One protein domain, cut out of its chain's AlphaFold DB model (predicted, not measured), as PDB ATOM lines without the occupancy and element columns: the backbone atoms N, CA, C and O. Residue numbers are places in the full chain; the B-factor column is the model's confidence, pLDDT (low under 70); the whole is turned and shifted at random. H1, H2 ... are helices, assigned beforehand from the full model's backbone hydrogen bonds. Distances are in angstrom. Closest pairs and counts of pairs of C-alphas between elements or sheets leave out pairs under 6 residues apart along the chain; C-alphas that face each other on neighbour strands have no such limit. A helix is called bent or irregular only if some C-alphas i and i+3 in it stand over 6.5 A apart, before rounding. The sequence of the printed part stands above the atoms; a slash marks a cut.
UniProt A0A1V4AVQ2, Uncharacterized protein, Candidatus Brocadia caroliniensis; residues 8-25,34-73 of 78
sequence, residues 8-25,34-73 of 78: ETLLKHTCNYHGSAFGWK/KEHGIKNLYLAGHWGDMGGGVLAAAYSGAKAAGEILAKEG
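AT A GLANCE: This is residues 8 to 25 and 34 to 73 of the 78 residues of an uncharacterized protein of Candidatus Brocadia caroliniensis (UniProt A0A1V4AVQ2). One long helix, H2, has an irregular stretch folded back alongside it, residues 40 to 46, while the short helix H1 and the stretch after it with no named element, residues 15 to 25, sit beyond the end where H2 begins. The printed part has 58 residues with two named helices, H1 then H2, and no named strand. The class is all helix, though the helices hold 25 of the 58 residues. The whole is loose, with a radius of gyration of the C-alphas of 12.9 A, and elongated, spanning 43 by 23 by 20 A.

IN THESE COORDINATES: H1 is residues 8 to 14, beginning at C-alpha 8 (10.510, 2.640, -27.890). Residues 34 to 53 hold no named element. H2 is residues 54 to 71, 26.1 A long, from C-alpha 54 (16.165, -7.115, -44.101) to C-alpha 71 (40.294, -2.087, -52.765).

HOW THE PARTS SIT: H1 and H2 are apart. In both helices every O i to N i+4 pair is within hydrogen-bond range.

THE WHOLE: The C-alphas farthest apart, those of Glu 8 and Gly 73, are 43.2 A apart. Residues 26 to 33 are not printed; C-alphas 25 and 34 are 15.8 A apart across this cut, which lies in the link from H1 to H2. No printed residue is under 70 in pLDDT.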
ATOM      1  N   GLU A   8       9.553   2.694 -29.000       97.38
ATOM      2  CA  GLU A   8      10.510   2.640 -27.890       97.38
ATOM      3  C   GLU A   8      11.154   1.253 -27.749       97.38
ATOM      4  O   GLU A   8      12.355   1.157 -27.491       97.38
ATOM      5  N   THR A   9      10.402   0.176 -28.003       96.69
ATOM      6  CA  THR A   9      10.950  -1.185 -28.074       96.69
ATOM      7  C   THR A   9      12.046  -1.266 -29.138       96.69
ATOM      8  O   THR A   9      13.140  -1.750 -28.857       96.69
ATOM      9  N   LEU A  10      11.807  -0.740 -30.344       96.12
ATOM     10  CA  LEU A  10      12.818  -0.738 -31.407       96.12
ATOM     11  C   LEU A  10      14.036   0.110 -31.030       96.12
ATOM     12  O   LEU A  10      15.162  -0.362 -31.148       96.12
ATOM     13  N   LEU A  11      13.832   1.319 -30.505       96.88
ATOM     14  CA  LEU A  11      14.935   2.164 -30.040       96.88
ATOM     15  C   LEU A  11      15.796   1.440 -28.991       96.88
ATOM     16  O   LEU A  11      17.018   1.423 -29.113       96.88
ATOM     17  N   LYS A  12      15.172   0.799 -27.998       97.38
ATOM     18  CA  LYS A  12      15.871   0.097 -26.913       97.38
ATOM     19  C   LYS A  12      16.636  -1.139 -27.391       97.38
ATOM     20  O   LYS A  12      17.719  -1.413 -26.882       97.38
ATOM     21  N   HIS A  13      16.067  -1.904 -28.324       96.62
ATOM     22  CA  HIS A  13      16.627  -3.195 -28.733       96.62
ATOM     23  C   HIS A  13      17.567  -3.120 -29.938       96.62
ATOM     24  O   HIS A  13      18.416  -3.996 -30.085       96.62
ATOM     25  N   THR A  14      17.433  -2.112 -30.800       94.81
ATOM     26  CA  THR A  14      18.239  -2.003 -32.029       94.81
ATOM     27  C   THR A  14      18.981  -0.678 -32.157       94.81
ATOM     28  O   THR A  14      19.694  -0.481 -33.139       94.81
ATOM     29  N   CYS A  15      18.809   0.244 -31.204       96.12
ATOM     30  CA  CYS A  15      19.321   1.615 -31.282       96.12
ATOM     31  C   CYS A  15      18.826   2.378 -32.524       96.12
ATOM     32  O   CYS A  15      19.443   3.355 -32.949       96.12
ATOM     33  N   ASN A  16      17.703   1.958 -33.116       95.25
ATOM     34  CA  ASN A  16      17.101   2.685 -34.225       95.25
ATOM     35  C   ASN A  16      16.580   4.037 -33.733       95.25
ATOM     36  O   ASN A  16      15.693   4.092 -32.881       95.25
ATOM     37  N   TYR A  17      17.095   5.126 -34.306       94.62
ATOM     38  CA  TYR A  17      16.678   6.488 -33.971       94.62
ATOM     39  C   TYR A  17      15.154   6.645 -34.106       94.62
ATOM     40  O   TYR A  17      14.575   6.267 -35.127       94.62
ATOM     41  N   HIS A  18      14.503   7.145 -33.046       95.81
ATOM     42  CA  HIS A  18      13.035   7.235 -32.902       95.81
ATOM     43  C   HIS A  18      12.266   5.931 -33.180       95.81
ATOM     44  O   HIS A  18      11.090   5.962 -33.534       95.81
ATOM     45  N   GLY A  19      12.917   4.775 -33.048       96.12
ATOM     46  CA  GLY A  19      12.306   3.482 -33.343       96.12
ATOM     47  C   GLY A  19      12.052   3.233 -34.831       96.12
ATOM     48  O   GLY A  19      11.205   2.407 -35.162       96.12
ATOM     49  N   SER A  20      12.749   3.920 -35.745       94.19
ATOM     50  CA  SER A  20      12.562   3.698 -37.186       94.19
ATOM     51  C   SER A  20      12.941   2.271 -37.594       94.19
ATOM     52  O   SER A  20      14.105   1.881 -37.524       94.19
ATOM     53  N   ALA A  21      11.965   1.492 -38.061       92.00
ATOM     54  CA  ALA A  21      12.174   0.102 -38.465       92.00
ATOM     55  C   ALA A  21      12.974  -0.053 -39.773       92.00
ATOM     56  O   ALA A  21      13.559  -1.109 -39.997       92.00
ATOM     57  N   PHE A  22      13.005   0.980 -40.622       91.88
ATOM     58  CA  PHE A  22      13.560   0.915 -41.983       91.88
ATOM     59  C   PHE A  22      14.658   1.951 -42.258       91.88
ATOM     60  O   PHE A  22      15.037   2.157 -43.412       91.88
ATOM     61  N   GLY A  23      15.178   2.603 -41.219       91.19
ATOM     62  CA  GLY A  23      16.201   3.632 -41.360       91.19
ATOM     63  C   GLY A  23      15.633   4.973 -41.822       91.19
ATOM     64  O   GLY A  23      14.707   5.512 -41.206       91.19
ATOM     65  N   TRP A  24      16.213   5.536 -42.882       88.25
ATOM     66  CA  TRP A  24      15.821   6.841 -43.412       88.25
ATOM     67  C   TRP A  24      14.490   6.800 -44.165       88.25
ATOM     68  O   TRP A  24      14.073   5.781 -44.713       88.25
ATOM     69  N   LYS A  25      13.821   7.955 -44.232       88.75
ATOM     70  CA  LYS A  25      12.631   8.123 -45.067       88.75
ATOM     71  C   LYS A  25      13.032   8.091 -46.548       88.75
ATOM     72  O   LYS A  25      13.845   8.897 -46.990       88.75
ATOM     73  N   LYS A  34      26.916   6.928 -47.192       83.19
ATOM     74  CA  LYS A  34      28.120   6.134 -47.506       83.19
ATOM     75  C   LYS A  34      29.334   7.009 -47.809       83.19
ATOM     76  O   LYS A  34      30.452   6.635 -47.473       83.19
ATOM     77  N   GLU A  35      29.116   8.186 -48.383       82.50
ATOM     78  CA  GLU A  35      30.162   9.170 -48.675       82.50
ATOM     79  C   GLU A  35      30.434  10.070 -47.457       82.50
ATOM     80  O   GLU A  35      30.195  11.274 -47.478       82.50
ATOM     81  N   HIS A  36      30.919   9.477 -46.362       90.06
ATOM     82  CA  HIS A  36      31.205  10.199 -45.110       90.06
ATOM     83  C   HIS A  36      32.625  10.791 -45.028       90.06
ATOM     84  O   HIS A  36      32.901  11.606 -44.154       90.06
ATOM     85  N   GLY A  37      33.531  10.413 -45.938       90.88
ATOM     86  CA  GLY A  37      34.885  10.979 -46.042       90.88
ATOM     87  C   GLY A  37      35.943  10.395 -45.091       90.88
ATOM     88  O   GLY A  37      37.097  10.819 -45.137       90.88
ATOM     89  N   ILE A  38      35.606   9.406 -44.259       93.88
ATOM     90  CA  ILE A  38      36.548   8.760 -43.332       93.88
ATOM     91  C   ILE A  38      37.231   7.570 -44.022       93.88
ATOM     92  O   ILE A  38      36.589   6.658 -44.546       93.88
ATOM     93  N   LYS A  39      38.566   7.547 -44.022       93.81
ATOM     94  CA  LYS A  39      39.332   6.460 -44.647       93.81
ATOM     95  C   LYS A  39      39.099   5.134 -43.911       93.81
ATOM     96  O   LYS A  39      39.144   5.088 -42.689       93.81
ATOM     97  N   ASN A  40      38.923   4.052 -44.673       93.50
ATOM     98  CA  ASN A  40      38.768   2.674 -44.180       93.50
ATOM     99  C   ASN A  40      37.567   2.443 -43.243       93.50
ATOM    100  O   ASN A  40      37.547   1.459 -42.509       93.50
ATOM    101  N   LEU A  41      36.550   3.307 -43.305       94.19
ATOM    102  CA  LEU A  41      35.264   3.098 -42.644       94.19
ATOM    103  C   LEU A  41      34.187   2.807 -43.696       94.19
ATOM    104  O   LEU A  41      34.006   3.580 -44.637       94.19
ATOM    105  N   TYR A  42      33.448   1.715 -43.511       93.00
ATOM    106  CA  TYR A  42      32.367   1.288 -44.400       93.00
ATOM    107  C   TYR A  42      31.067   1.187 -43.613       93.00
ATOM    108  O   TYR A  42      31.061   0.727 -42.472       93.00
ATOM    109  N   LEU A  43      29.967   1.614 -44.229       93.19
ATOM    110  CA  LEU A  43      28.642   1.593 -43.619       93.19
ATOM    111  C   LEU A  43      27.767   0.545 -44.310       93.19
ATOM    112  O   LEU A  43      27.641   0.531 -45.536       93.19
ATOM    113  N   ALA A  44      27.128  -0.301 -43.507       93.31
ATOM    114  CA  ALA A  44      26.179  -1.311 -43.953       93.31
ATOM    115  C   ALA A  44      24.891  -1.263 -43.119       93.31
ATOM    116  O   ALA A  44      24.863  -0.718 -42.017       93.31
ATOM    117  N   GLY A  45      23.823  -1.850 -43.658       92.06
ATOM    118  CA  GLY A  45      22.494  -1.836 -43.051       92.06
ATOM    119  C   GLY A  45      21.605  -0.694 -43.548       92.06
ATOM    120  O   GLY A  45      22.011   0.145 -44.353       92.06
ATOM    121  N   HIS A  46      20.366  -0.658 -43.053       91.44
ATOM    122  CA  HIS A  46      19.327   0.272 -43.521       91.44
ATOM    123  C   HIS A  46      19.589   1.748 -43.189       91.44
ATOM    124  O   HIS A  46      18.909   2.624 -43.706       91.44
ATOM    125  N   TRP A  47      20.576   2.057 -42.346       90.62
ATOM    126  CA  TRP A  47      20.982   3.442 -42.088       90.62
ATOM    127  C   TRP A  47      22.088   3.926 -43.034       90.62
ATOM    128  O   TRP A  47      22.284   5.131 -43.153       90.62
ATOM    129  N   GLY A  48      22.812   3.023 -43.707       84.88
ATOM    130  CA  GLY A  48      23.917   3.390 -44.600       84.88
ATOM    131  C   GLY A  48      23.466   3.787 -46.006       84.88
ATOM    132  O   GLY A  48      24.102   4.613 -46.655       84.88
ATOM    133  N   ASP A  49      22.363   3.224 -46.492       83.44
ATOM    134  CA  ASP A  49      21.848   3.446 -47.849       83.44
ATOM    135  C   ASP A  49      20.433   4.055 -47.815       83.44
ATOM    136  O   ASP A  49      20.029   4.615 -46.797       83.44
ATOM    137  N   MET A  50      19.668   3.946 -48.904       79.31
ATOM    138  CA  MET A  50      18.284   4.437 -49.022       79.31
ATOM    139  C   MET A  50      17.321   3.926 -47.923       79.31
ATOM    140  O   MET A  50      16.207   4.425 -47.811       79.31
ATOM    141  N   GLY A  51      17.718   2.948 -47.108       81.94
ATOM    142  CA  GLY A  51      16.857   2.293 -46.124       81.94
ATOM    143  C   GLY A  51      16.104   1.100 -46.693       81.94
ATOM    144  O   GLY A  51      16.361   0.654 -47.813       81.94
ATOM    145  N   GLY A  52      15.184   0.559 -45.901       87.81
ATOM    146  CA  GLY A  52      14.387  -0.616 -46.253       87.81
ATOM    147  C   GLY A  52      14.581  -1.786 -45.292       87.81
ATOM    148  O   GLY A  52      15.229  -1.665 -44.257       87.81
ATOM    149  N   GLY A  53      13.936  -2.909 -45.605       88.81
ATOM    150  CA  GLY A  53      13.902  -4.085 -44.733       88.81
ATOM    151  C   GLY A  53      15.169  -4.937 -44.781       88.81
ATOM    152  O   GLY A  53      16.196  -4.557 -45.339       88.81
ATOM    153  N   VAL A  54      15.059  -6.149 -44.238       92.50
ATOM    154  CA  VAL A  54      16.165  -7.115 -44.101       92.50
ATOM    155  C   VAL A  54      16.934  -7.336 -45.410       92.50
ATOM    156  O   VAL A  54      18.161  -7.344 -45.393       92.50
ATOM    157  N   LEU A  55      16.242  -7.446 -46.551       92.00
ATOM    158  CA  LEU A  55      16.892  -7.620 -47.857       92.00
ATOM    159  C   LEU A  55      17.786  -6.430 -48.236       92.00
ATOM    160  O   LEU A  55      18.911  -6.632 -48.686       92.00
ATOM    161  N   ALA A  56      17.323  -5.198 -48.013       90.19
ATOM    162  CA  ALA A  56      18.110  -3.997 -48.288       90.19
ATOM    163  C   ALA A  56      19.326  -3.903 -47.353       90.19
ATOM    164  O   ALA A  56      20.424  -3.553 -47.790       90.19
ATOM    165  N   ALA A  57      19.157  -4.276 -46.079       91.56
ATOM    166  CA  ALA A  57      20.255  -4.329 -45.120       91.56
ATOM    167  C   ALA A  57      21.322  -5.366 -45.523       91.56
ATOM    168  O   ALA A  57      22.511  -5.039 -45.534       91.56
ATOM    169  N   ALA A  58      20.901  -6.572 -45.916       93.75
ATOM    170  CA  ALA A  58      21.794  -7.635 -46.378       93.75
ATOM    171  C   ALA A  58      22.538  -7.236 -47.661       93.75
ATOM    172  O   ALA A  58      23.764  -7.340 -47.721       93.75
ATOM    173  N   TYR A  59      21.818  -6.697 -48.649       92.06
ATOM    174  CA  TYR A  59      22.413  -6.188 -49.885       92.06
ATOM    175  C   TYR A  59      23.431  -5.073 -49.613       92.06
ATOM    176  O   TYR A  59      24.527  -5.079 -50.171       92.06
ATOM    177  N   SER A  60      23.127  -4.146 -48.696       92.06
ATOM    178  CA  SER A  60      24.090  -3.111 -48.316       92.06
ATOM    179  C   SER A  60      25.357  -3.689 -47.681       92.06
ATOM    180  O   SER A  60      26.425  -3.110 -47.870       92.06
ATOM    181  N   GLY A  61      25.255  -4.787 -46.928       93.00
ATOM    182  CA  GLY A  61      26.415  -5.497 -46.387       93.00
ATOM    183  C   GLY A  61      27.262  -6.139 -47.482       93.00
ATOM    184  O   GLY A  61      28.476  -5.953 -47.503       93.00
ATOM    185  N   ALA A  62      26.616  -6.809 -48.439       93.94
ATOM    186  CA  ALA A  62      27.284  -7.398 -49.597       93.94
ATOM    187  C   ALA A  62      28.025  -6.333 -50.428       93.94
ATOM    188  O   ALA A  62      29.190  -6.515 -50.778       93.94
ATOM    189  N   LYS A  63      27.395  -5.172 -50.651       91.75
ATOM    190  CA  LYS A  63      28.024  -4.030 -51.328       91.75
ATOM    191  C   LYS A  63      29.237  -3.492 -50.561       91.75
ATOM    192  O   LYS A  63      30.284  -3.300 -51.167       91.75
ATOM    193  N   ALA A  64      29.130  -3.299 -49.244       93.00
ATOM    194  CA  ALA A  64      30.257  -2.843 -48.424       93.00
ATOM    195  C   ALA A  64      31.429  -3.844 -48.444       93.00
ATOM    196  O   ALA A  64      32.584  -3.443 -48.562       93.00
ATOM    197  N   ALA A  65      31.142  -5.149 -48.395       94.75
ATOM    198  CA  ALA A  65      32.156  -6.191 -48.546       94.75
ATOM    199  C   ALA A  65      32.812  -6.158 -49.938       94.75
ATOM    200  O   ALA A  65      34.031  -6.277 -50.042       94.75
ATOM    201  N   GLY A  66      32.026  -5.932 -50.994       94.12
ATOM    202  CA  GLY A  66      32.532  -5.721 -52.350       94.12
ATOM    203  C   GLY A  66      33.443  -4.508 -52.480       94.12
ATOM    204  O   GLY A  66      34.496  -4.610 -53.101       94.12
ATOM    205  N   GLU A  67      33.099  -3.390 -51.845       92.12
ATOM    206  CA  GLU A  67      33.948  -2.193 -51.812       92.12
ATOM    207  C   GLU A  67      35.286  -2.457 -51.102       92.12
ATOM    208  O   GLU A  67      36.322  -1.967 -51.550       92.12
ATOM    209  N   ILE A  68      35.281  -3.247 -50.022       94.94
ATOM    210  CA  ILE A  68      36.503  -3.669 -49.322       94.94
ATOM    211  C   ILE A  68      37.353  -4.557 -50.233       94.94
ATOM    212  O   ILE A  68      38.521  -4.256 -50.465       94.94
ATOM    213  N   LEU A  69      36.766  -5.620 -50.784       95.94
ATOM    214  CA  LEU A  69      37.480  -6.586 -51.620       95.94
ATOM    215  C   LEU A  69      38.047  -5.942 -52.888       95.94
ATOM    216  O   LEU A  69      39.198  -6.195 -53.238       95.94
ATOM    217  N   ALA A  70      37.299  -5.035 -53.517       92.88
ATOM    218  CA  ALA A  70      37.767  -4.298 -54.683       92.88
ATOM    219  C   ALA A  70      39.002  -3.435 -54.374       92.88
ATOM    220  O   ALA A  70      39.903  -3.351 -55.209       92.88
ATOM    221  N   LYS A  71      39.088  -2.829 -53.179       92.38
ATOM    222  CA  LYS A  71      40.294  -2.087 -52.765       92.38
ATOM    223  C   LYS A  71      41.508  -2.988 -52.552       92.38
ATOM    224  O   LYS A  71      42.623  -2.532 -52.777       92.38
ATOM    225  N   GLU A  72      41.289  -4.246 -52.189       93.69
ATOM    226  CA  GLU A  72      42.331  -5.275 -52.075       93.69
ATOM    227  C   GLU A  72      42.638  -5.971 -53.420       93.69
ATOM    228  O   GLU A  72      43.437  -6.903 -53.478       93.69
ATOM    229  N   GLY A  73      42.013  -5.536 -54.523       93.12
ATOM    230  CA  GLY A  73      42.226  -6.104 -55.859       93.12
ATOM    231  C   GLY A  73      41.452  -7.399 -56.141       93.12
ATOM    232  O   GLY A  73      41.738  -8.076 -57.127       93.12
TER     233      GLY A  73